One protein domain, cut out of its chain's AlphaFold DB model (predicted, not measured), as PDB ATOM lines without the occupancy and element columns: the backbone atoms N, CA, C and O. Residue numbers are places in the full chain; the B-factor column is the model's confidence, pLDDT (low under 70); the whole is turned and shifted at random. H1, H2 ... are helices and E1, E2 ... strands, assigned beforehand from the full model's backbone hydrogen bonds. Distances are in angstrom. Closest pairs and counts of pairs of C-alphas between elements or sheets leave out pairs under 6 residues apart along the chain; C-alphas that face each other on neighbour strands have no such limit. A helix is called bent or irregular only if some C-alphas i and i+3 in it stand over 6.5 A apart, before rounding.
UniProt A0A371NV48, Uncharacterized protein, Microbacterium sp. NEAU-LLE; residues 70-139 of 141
ATOM      1  N   GLU A  70     190.839 204.391 161.919       91.94
ATOM      2  CA  GLU A  70     191.142 205.813 161.701       91.94
ATOM      3  C   GLU A  70     192.638 206.034 161.449       91.94
ATOM      4  O   GLU A  70     193.019 206.834 160.605       91.94
ATOM      5  N   ALA A  71     193.499 205.263 162.119       92.44
ATOM      6  CA  ALA A  71     194.938 205.308 161.863       92.44
ATOM      7  C   ALA A  71     195.293 204.746 160.478       92.44
ATOM      8  O   ALA A  71     196.203 205.253 159.831       92.44
ATOM      9  N   CYS A  72     194.583 203.709 160.021       93.25
ATOM     10  CA  CYS A  72     194.717 203.203 158.656       93.25
ATOM     11  C   CYS A  72     194.209 204.208 157.618       93.25
ATOM     12  O   CYS A  72     194.837 204.337 156.578       93.25
ATOM     13  N   GLU A  73     193.118 204.923 157.895       93.25
ATOM     14  CA  GLU A  73     192.618 205.999 157.030       93.25
ATOM     15  C   GLU A  73     193.637 207.139 156.916       93.25
ATOM     16  O   GLU A  73     193.959 207.576 155.819       93.25
ATOM     17  N   ALA A  74     194.224 207.562 158.040       94.31
ATOM     18  CA  ALA A  74     195.215 208.637 158.084       94.31
ATOM     19  C   ALA A  74     196.519 208.326 157.321       94.31
ATOM     20  O   ALA A  74     197.349 209.213 157.130       94.31
ATOM     21  N   LEU A  75     196.726 207.079 156.873       94.06
ATOM     22  CA  LEU A  75     197.832 206.750 155.972       94.06
ATOM     23  C   LEU A  75     197.692 207.429 154.604       94.06
ATOM     24  O   LEU A  75     198.699 207.572 153.917       94.06
ATOM     25  N   ASP A  76     196.493 207.873 154.225       92.81
ATOM     26  CA  ASP A  76     196.258 208.615 152.982       92.81
ATOM     27  C   ASP A  76     197.078 209.918 152.909       92.81
ATOM     28  O   ASP A  76     197.514 210.336 151.840       92.81
ATOM     29  N   ASP A  77     197.398 210.511 154.065       93.94
ATOM     30  CA  ASP A  77     198.219 211.723 154.162       93.94
ATOM     31  C   ASP A  77     199.735 211.454 154.032       93.94
ATOM     32  O   ASP A  77     200.550 212.385 154.023       93.94
ATOM     33  N   VAL A  78     200.163 210.186 153.962       95.56
ATOM     34  CA  VAL A  78     201.582 209.814 153.906       95.56
ATOM     35  C   VAL A  78     202.105 209.898 152.464       95.56
ATOM     36  O   VAL A  78     201.553 209.262 151.565       95.56
ATOM     37  N   PRO A  79     203.234 210.595 152.211       95.38
ATOM     38  CA  PRO A  79     203.806 210.689 150.872       95.38
ATOM     39  C   PRO A  79     204.074 209.317 150.239       95.38
ATOM     40  O   PRO A  79     204.803 208.494 150.793       95.38
ATOM     41  N   GLY A  80     203.529 209.106 149.040       91.00
ATOM     42  CA  GLY A  80     203.680 207.863 148.282       91.00
ATOM     43  C   GLY A  80     202.553 206.845 148.484       91.00
ATOM     44  O   GLY A  80     202.565 205.822 147.801       91.00
ATOM     45  N   ILE A  81     201.583 207.121 149.359       92.94
ATOM     46  CA  ILE A  81     200.325 206.374 149.434       92.94
ATOM     47  C   ILE A  81     199.315 207.025 148.482       92.94
ATOM     48  O   ILE A  81     199.138 208.237 148.492       92.94
ATOM     49  N   GLU A  82     198.724 206.224 147.589       91.75
ATOM     50  CA  GLU A  82     197.729 206.708 146.613       91.75
ATOM     51  C   GLU A  82     196.307 206.712 147.173       91.75
ATOM     52  O   GLU A  82     195.491 207.533 146.764       91.75
ATOM     53  N   ALA A  83     196.016 205.746 148.039       92.69
ATOM     54  CA  ALA A  83     194.755 205.599 148.740       92.69
ATOM     55  C   ALA A  83     194.984 204.721 149.973       92.69
ATOM     56  O   ALA A  83     195.715 203.723 149.900       92.69
ATOM     57  N   ALA A  84     194.318 205.037 151.077       94.88
ATOM     58  CA  ALA A  84     194.271 204.177 152.252       94.88
ATOM     59  C   ALA A  84     192.844 203.992 152.764       94.88
ATOM     60  O   ALA A  84     191.943 204.768 152.470       94.88
ATOM     61  N   GLY A  85     192.629 202.928 153.529       93.44
ATOM     62  CA  GLY A  85     191.347 202.674 154.161       93.44
ATOM     63  C   GLY A  85     191.378 201.442 155.045       93.44
ATOM     64  O   GLY A  85     192.337 200.667 155.052       93.44
ATOM     65  N   ALA A  86     190.303 201.252 155.797       93.38
ATOM     66  CA  ALA A  86     190.121 200.122 156.685       93.38
ATOM     67  C   ALA A  86     188.794 199.418 156.414       93.38
ATOM     68  O   ALA A  86     187.797 200.033 156.038       93.38
ATOM     69  N   LEU A  87     188.790 198.112 156.667       92.19
ATOM     70  CA  LEU A  87     187.612 197.257 156.637       92.19
ATOM     71  C   LEU A  87     187.607 196.404 157.905       92.19
ATOM     72  O   LEU A  87     188.635 195.832 158.275       92.19
ATOM     73  N   ARG A  88     186.450 196.269 158.551       90.44
ATOM     74  CA  ARG A  88     186.244 195.320 159.646       90.44
ATOM     75  C   ARG A  88     185.016 194.464 159.400       90.44
ATOM     76  O   ARG A  88     184.019 194.929 158.860       90.44
ATOM     77  N   ASN A  89     185.103 193.207 159.817       88.06
ATOM     78  CA  ASN A  89     183.956 192.312 159.836       88.06
ATOM     79  C   ASN A  89     183.063 192.670 161.029       88.06
ATOM     80  O   ASN A  89     183.560 192.818 162.150       88.06
ATOM     81  N   THR A  90     181.764 192.795 160.787       84.81
ATOM     82  CA  THR A  90     180.766 192.936 161.839       84.81
ATOM     83  C   THR A  90     180.151 191.563 162.101       84.81
ATOM     84  O   THR A  90     179.767 190.861 161.175       84.81
ATOM     85  N   ASN A  91     179.954 191.182 163.367       83.12
ATOM     86  CA  ASN A  91     179.279 189.918 163.729       83.12
ATOM     87  C   ASN A  91     177.775 189.885 163.360       83.12
ATOM     88  O   ASN A  91     177.024 189.038 163.841       83.12
ATOM     89  N   THR A  92     177.321 190.831 162.545       84.25
ATOM     90  CA  THR A  92     175.951 190.996 162.081       84.25
ATOM     91  C   THR A  92     175.892 190.597 160.616       84.25
ATOM     92  O   THR A  92     176.776 190.927 159.829       84.25
ATOM     93  N   THR A  93     174.832 189.903 160.231       83.94
ATOM     94  CA  THR A  93     174.552 189.587 158.833       83.94
ATOM     95  C   THR A  93     173.366 190.408 158.341       83.94
ATOM     96  O   THR A  93     172.441 190.706 159.098       83.94
ATOM     97  N   LEU A  94     173.390 190.790 157.066       83.19
ATOM     98  CA  LEU A  94     172.260 191.426 156.399       83.19
ATOM     99  C   LEU A  94     171.417 190.358 155.704       83.19
ATOM    100  O   LEU A  94     171.894 189.661 154.808       83.19
ATOM    101  N   ALA A  95     170.149 190.255 156.089       82.88
ATOM    102  CA  ALA A  95     169.162 189.481 155.349       82.88
ATOM    103  C   ALA A  95     168.494 190.390 154.309       82.88
ATOM    104  O   ALA A  95     167.808 191.350 154.656       82.88
ATOM    105  N   LEU A  96     168.704 190.095 153.027       79.88
ATOM    106  CA  LEU A  96     168.009 190.776 151.937       79.88
ATOM    107  C   LEU A  96     166.597 190.204 151.805       79.88
ATOM    108  O   LEU A  96     166.423 188.988 151.811       79.88
ATOM    109  N   THR A  97     165.594 191.056 151.588       82.06
ATOM    110  CA  THR A  97     164.196 190.622 151.403       82.06
ATOM    111  C   THR A  97     164.031 189.626 150.250       82.06
ATOM    112  O   THR A  97     163.202 188.726 150.325       82.06
ATOM    113  N   LEU A  98     164.845 189.761 149.197       78.81
ATOM    114  CA  LEU A  98     164.849 188.870 148.031       78.81
ATOM    115  C   LEU A  98     165.666 187.581 148.250       78.81
ATOM    116  O   LEU A  98     165.524 186.636 147.481       78.81
ATOM    117  N   LEU A  99     166.518 187.526 149.283       80.50
ATOM    118  CA  LEU A  99     167.369 186.374 149.607       80.50
ATOM    119  C   LEU A  99     167.328 186.044 151.117       80.50
ATOM    120  O   LEU A  99     168.371 186.023 151.776       80.50
ATOM    121  N   PRO A 100     166.150 185.749 151.698       78.19
ATOM    122  CA  PRO A 100     166.020 185.528 153.141       78.19
ATOM    123  C   PRO A 100     166.770 184.277 153.625       78.19
ATOM    124  O   PRO A 100     167.200 184.219 154.774       78.19
ATOM    125  N   SER A 101     166.967 183.288 152.746       81.25
ATOM    126  CA  SER A 101     167.694 182.048 153.050       81.25
ATOM    127  C   SER A 101     169.215 182.157 152.868       81.25
ATOM    128  O   SER A 101     169.918 181.184 153.127       81.25
ATOM    129  N   ALA A 102     169.732 183.304 152.410       81.06
ATOM    130  CA  ALA A 102     171.157 183.526 152.152       81.06
ATOM    131  C   ALA A 102     171.626 184.864 152.764       81.06
ATOM    132  O   ALA A 102     171.815 185.845 152.041       81.06
ATOM    133  N   PRO A 103     171.792 184.928 154.100       80.69
ATOM    134  CA  PRO A 103     172.256 186.135 154.777       80.69
ATOM    135  C   PRO A 103     173.691 186.488 154.359       80.69
ATOM    136  O   PRO A 103     174.569 185.625 154.314       80.69
ATOM    137  N   LEU A 104     173.930 187.768 154.072       84.06
ATOM    138  CA  LEU A 104     175.230 188.278 153.637       84.06
ATOM    139  C   LEU A 104     176.049 188.780 154.834       84.06
ATOM    140  O   LEU A 104     175.488 189.425 155.725       84.06
ATOM    141  N   PRO A 105     177.369 188.528 154.872       86.56
ATOM    142  CA  PRO A 105     178.232 189.114 155.892       86.56
ATOM    143  C   PRO A 105     178.278 190.637 155.731       86.56
ATOM    144  O   PRO A 105     178.465 191.140 154.621       86.56
ATOM    145  N   LEU A 106     178.108 191.367 156.836       89.06
ATOM    146  CA  LEU A 106     178.250 192.818 156.848       89.06
ATOM    147  C   LEU A 106     179.678 193.195 157.234       89.06
ATOM    148  O   LEU A 106     180.232 192.696 158.214       89.06
ATOM    149  N   PHE A 107     180.240 194.130 156.481       89.69
ATOM    150  CA  PHE A 107     181.503 194.758 156.812       89.69
ATOM    151  C   PHE A 107     181.306 196.262 156.932       89.69
ATOM    152  O   PHE A 107     180.555 196.867 156.168       89.69
ATOM    153  N   GLU A 108     182.016 196.859 157.878       89.94
ATOM    154  CA  GLU A 108     182.119 198.305 158.003       89.94
ATOM    155  C   GLU A 108     183.459 198.754 157.442       89.94
ATOM    156  O   GLU A 108     184.486 198.114 157.675       89.94
ATOM    157  N   SER A 109     183.440 199.859 156.708       91.62
ATOM    158  CA  SER A 109     184.628 200.425 156.079       91.62
ATOM    159  C   SER A 109     184.743 201.910 156.366       91.62
ATOM    160  O   SER A 109     183.741 202.578 156.625       91.62
ATOM    161  N   THR A 110     185.973 202.409 156.334       91.31
ATOM    162  CA  THR A 110     186.238 203.848 156.289       91.31
ATOM    163  C   THR A 110     186.032 204.382 154.870       91.31
ATOM    164  O   THR A 110     185.877 203.618 153.914       91.31
ATOM    165  N   HIS A 111     185.983 205.707 154.731       89.06
ATOM    166  CA  HIS A 111     185.638 206.367 153.471       89.06
ATOM    167  C   HIS A 111     186.686 206.118 152.377       89.06
ATOM    168  O   HIS A 111     186.325 205.760 151.249       89.06
ATOM    169  N   GLY A 112     187.969 206.192 152.727       90.81
ATOM    170  CA  GLY A 112     189.107 206.021 151.830       90.81
ATOM    171  C   GLY A 112     189.215 204.629 151.206       90.81
ATOM    172  O   GLY A 112     189.752 204.482 150.105       90.81
ATOM    173  N   LEU A 113     188.582 203.602 151.794       91.31
ATOM    174  CA  LEU A 113     188.524 202.271 151.175       91.31
ATOM    175  C   LEU A 113     187.861 202.312 149.788       91.31
ATOM    176  O   LEU A 113     188.219 201.532 148.907       91.31
ATOM    177  N   SER A 114     186.922 203.236 149.561       90.00
ATOM    178  CA  SER A 114     186.296 203.403 148.246       90.00
ATOM    179  C   SER A 114     187.311 203.776 147.161       90.00
ATOM    180  O   SER A 114     187.256 203.197 146.072       90.00
ATOM    181  N   ALA A 115     188.277 204.643 147.484       89.62
ATOM    182  CA  ALA A 115     189.360 205.043 146.593       89.62
ATOM    183  C   ALA A 115     190.327 203.881 146.321       89.62
ATOM    184  O   ALA A 115     190.693 203.661 145.166       89.62
ATOM    185  N   VAL A 116     190.648 203.069 147.339       90.38
ATOM    186  CA  VAL A 116     191.454 201.838 147.174       90.38
ATOM    187  C   VAL A 116     190.796 200.869 146.185       90.38
ATOM    188  O   VAL A 116     191.474 200.232 145.384       90.38
ATOM    189  N   LEU A 117     189.464 200.772 146.212       88.75
ATOM    190  CA  LEU A 117     188.685 199.917 145.312       88.75
ATOM    191  C   LEU A 117     188.404 200.557 143.939       88.75
ATOM    192  O   LEU A 117     187.741 199.938 143.107       88.75
ATOM    193  N   GLY A 118     188.865 201.786 143.690       86.38
ATOM    194  CA  GLY A 118     188.591 202.519 142.449       86.38
ATOM    195  C   GLY A 118     187.118 202.908 142.272       86.38
ATOM    196  O   GLY A 118     186.662 203.150 141.154       86.38
ATOM    197  N   THR A 119     186.358 202.953 143.366       84.25
ATOM    198  CA  THR A 119     184.944 203.343 143.383       84.25
ATOM    199  C   THR A 119     184.793 204.766 143.904       84.25
ATOM    200  O   THR A 119     185.611 205.249 144.681       84.25
ATOM    201  N   ASN A 120     183.730 205.455 143.493       73.00
ATOM    202  CA  ASN A 120     183.450 206.801 143.972       73.00
ATOM    203  C   ASN A 120     182.273 206.772 144.958       73.00
ATOM    204  O   ASN A 120     181.109 206.769 144.552       73.00
ATOM    205  N   ALA A 121     182.578 206.718 146.257       72.69
ATOM    206  CA  ALA A 121     181.589 206.840 147.320       72.69
ATOM    207  C   ALA A 121     181.609 208.274 147.867       72.69
ATOM    208  O   ALA A 121     182.368 208.599 148.770       72.69
ATOM    209  N   ASN A 122     180.778 209.160 147.318       65.69
ATOM    210  CA  ASN A 122     180.755 210.567 147.744       65.69
ATOM    211  C   ASN A 122     180.088 210.797 149.115       65.69
ATOM    212  O   ASN A 122     180.246 211.870 149.678       65.69
ATOM    213  N   ASN A 123     179.328 209.823 149.632       67.69
ATOM    214  CA  ASN A 123     178.524 209.919 150.856       67.69
ATOM    215  C   ASN A 123     178.427 208.549 151.556       67.69
ATOM    216  O   ASN A 123     178.843 207.532 150.999       67.69
ATOM    217  N   ALA A 124     177.805 208.516 152.743       72.06
ATOM    218  CA  ALA A 124     177.411 207.274 153.408       72.06
ATOM    219  C   ALA A 124     176.633 206.358 152.443       72.06
ATOM    220  O   ALA A 124     175.642 206.768 151.836       72.06
ATOM    221  N   GLY A 125     177.098 205.121 152.299       79.50
ATOM    222  CA  GLY A 125     176.578 204.170 151.324       79.50
ATOM    223  C   GLY A 125     177.032 202.748 151.623       79.50
ATOM    224  O   GLY A 125     177.667 202.487 152.644       79.50
ATOM    225  N   VAL A 126     176.686 201.819 150.733       84.38
ATOM    226  CA  VAL A 126     177.036 200.400 150.861       84.38
ATOM    227  C   VAL A 126     177.862 199.987 149.653       84.38
ATOM    228  O   VAL A 126     177.433 200.168 148.515       84.38
ATOM    229  N   LEU A 127     179.031 199.404 149.908       86.00
ATOM    230  CA  LEU A 127     179.827 198.732 148.888       86.00
ATOM    231  C   LEU A 127     179.277 197.317 148.709       86.00
ATOM    232  O   LEU A 127     179.230 196.533 149.657       86.00
ATOM    233  N   VAL A 128     178.823 197.005 147.498       84.94
ATOM    234  CA  VAL A 128     178.189 195.725 147.174       84.94
ATOM    235  C   VAL A 128     178.980 195.047 146.057       84.94
ATOM    236  O   VAL A 128     179.277 195.700 145.056       84.94
ATOM    237  N   PRO A 129     179.304 193.746 146.174       83.12
ATOM    238  CA  PRO A 129     179.935 193.011 145.084       83.12
ATOM    239  C   PRO A 129     179.045 192.958 143.835       83.12
ATOM    240  O   PRO A 129     177.839 192.718 143.936       83.12
ATOM    241  N   ASP A 130     179.647 193.043 142.646       83.00
ATOM    242  CA  ASP A 130     178.922 192.977 141.365       83.00
ATOM    243  C   ASP A 130     178.055 191.719 141.216       83.00
ATOM    244  O   ASP A 130     176.994 191.744 140.593       83.00
ATOM    245  N   ALA A 131     178.490 190.598 141.799       81.12
ATOM    246  CA  ALA A 131     177.737 189.347 141.783       81.12
ATOM    247  C   ALA A 131     176.379 189.474 142.496       81.12
ATOM    248  O   ALA A 131     175.382 188.928 142.024       81.12
ATOM    249  N   VAL A 132     176.331 190.230 143.596       79.44
ATOM    250  CA  VAL A 132     175.092 190.489 144.338       79.44
ATOM    251  C   VAL A 132     174.206 191.451 143.546       79.44
ATOM    252  O   VAL A 132     173.012 191.196 143.410       79.44
ATOM    253  N   LEU A 133     174.786 192.495 142.940       80.38
ATOM    254  CA  LEU A 133     174.041 193.421 142.077       80.38
ATOM    255  C   LEU A 133     173.373 192.704 140.898       80.38
ATOM    256  O   LEU A 133     172.197 192.937 140.637       80.38
ATOM    257  N   LYS A 134     174.069 191.778 140.227       79.50
ATOM    258  CA  LYS A 134     173.484 190.971 139.138       79.50
ATOM    259  C   LYS A 134     172.311 190.108 139.609       79.50
ATOM    260  O   LYS A 134     171.332 189.980 138.883       79.50
ATOM    261  N   GLY A 135     172.391 189.542 140.813       73.62
ATOM    262  CA  GLY A 135     171.302 188.749 141.391       73.62
ATOM    263  C   GLY A 135     170.072 189.577 141.780       73.62
ATOM    264  O   GLY A 135     168.958 189.067 141.728       73.62
ATOM    265  N   VAL A 136     170.259 190.852 142.141       73.00
ATOM    266  CA  VAL A 136     169.176 191.745 142.590       73.00
ATOM    267  C   VAL A 136     168.562 192.549 141.436       73.00
ATOM    268  O   VAL A 136     167.344 192.678 141.369       73.00
ATOM    269  N   CYS A 137     169.369 193.079 140.514       66.50
ATOM    270  CA  CYS A 137     168.901 193.968 139.442       66.50
ATOM    271  C   CYS A 137     168.402 193.245 138.183       66.50
ATOM    272  O   CYS A 137     167.761 193.884 137.352       66.50
ATOM    273  N   CYS A 138     168.688 191.952 138.005       57.25
ATOM    274  CA  CYS A 138     168.311 191.219 136.788       57.25
ATOM    275  C   CYS A 138     167.175 190.206 136.985       57.25
ATOM    276  O   CYS A 138     166.898 189.445 136.065       57.25
ATOM    277  N   THR A 139     166.472 190.221 138.123       53.69
ATOM    278  CA  THR A 139     165.243 189.427 138.306       53.69
ATOM    279  C   THR A 139     164.006 190.142 137.734       53.69
ATOM    280  O   THR A 139     162.934 190.117 138.318       53.69
TER     281      THR A 139
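This is residues 70 to 139 of the 141 residues of an uncharacterized protein of Microbacterium sp. NEAU-LLE (UniProt A0A371NV48). Picture a long, bent two-stranded hairpin, E1 and E2, with two short helices near its open end, H1 beyond that end and H2 just after E2; from H2 the chain folds back through residues 117 to 129 to H3, which lies apart from both strands. The arrangement is open, with no helix touching another. The 70 printed residues hold three named helices and two named strands in the order H1, E1, E2, H2, H3; the sheet, order E1 - E2, is antiparallel, and the class is mixed, helices and strands. The whole is loose, with a radius of gyration of the C-alphas of 14.6 A, and elongated, spanning 45 by 27 by 18 A.

Find C-alpha 70 at (191.142, 205.813, 161.701); from there H1 runs to residue 77, 11.9 A. E1, residues 87 to 96, begins at (187.612, 197.257, 156.637), covers 21.2 A and bends by 84 degrees at residue 91. E2, residues 99 to 109, covers 23.2 A and bends by 93 degrees at residue 102. H2 is residues 113 to 116, 5.0 A. H3, residues 130 to 137, 10.3 A, ends at (168.901, 193.968, 139.442).

Look first at the hairpin E1 and E2, antiparallel at 154 degrees: N 88 and O 108 are 2.8 A apart and N 94 and O 104 2.8 A, within hydrogen-bond range. The closest C-alphas of E1 and H2 are those of Leu 87 and Leu 113, 7.5 A. H1 and H2 are only just apart, 8.1 A at their closest. H3 is apart from H1 and H2 too. In H3 every O i to N i+4 pair is within hydrogen-bond range; in H1 1 of 4 is, beside 4 of 5 O i to N i+3 pairs, and H2 is too short for an i+4 pair.

The two C-alphas farthest apart, of Pro 79 and Ser 101, are 46.1 A apart. The printed part has no cut, and the link from H2 to H3, 13 residues, is long. Residues 122 to 123 and 137 to 139 are under pLDDT 70; the mean of the printed part is 84.6.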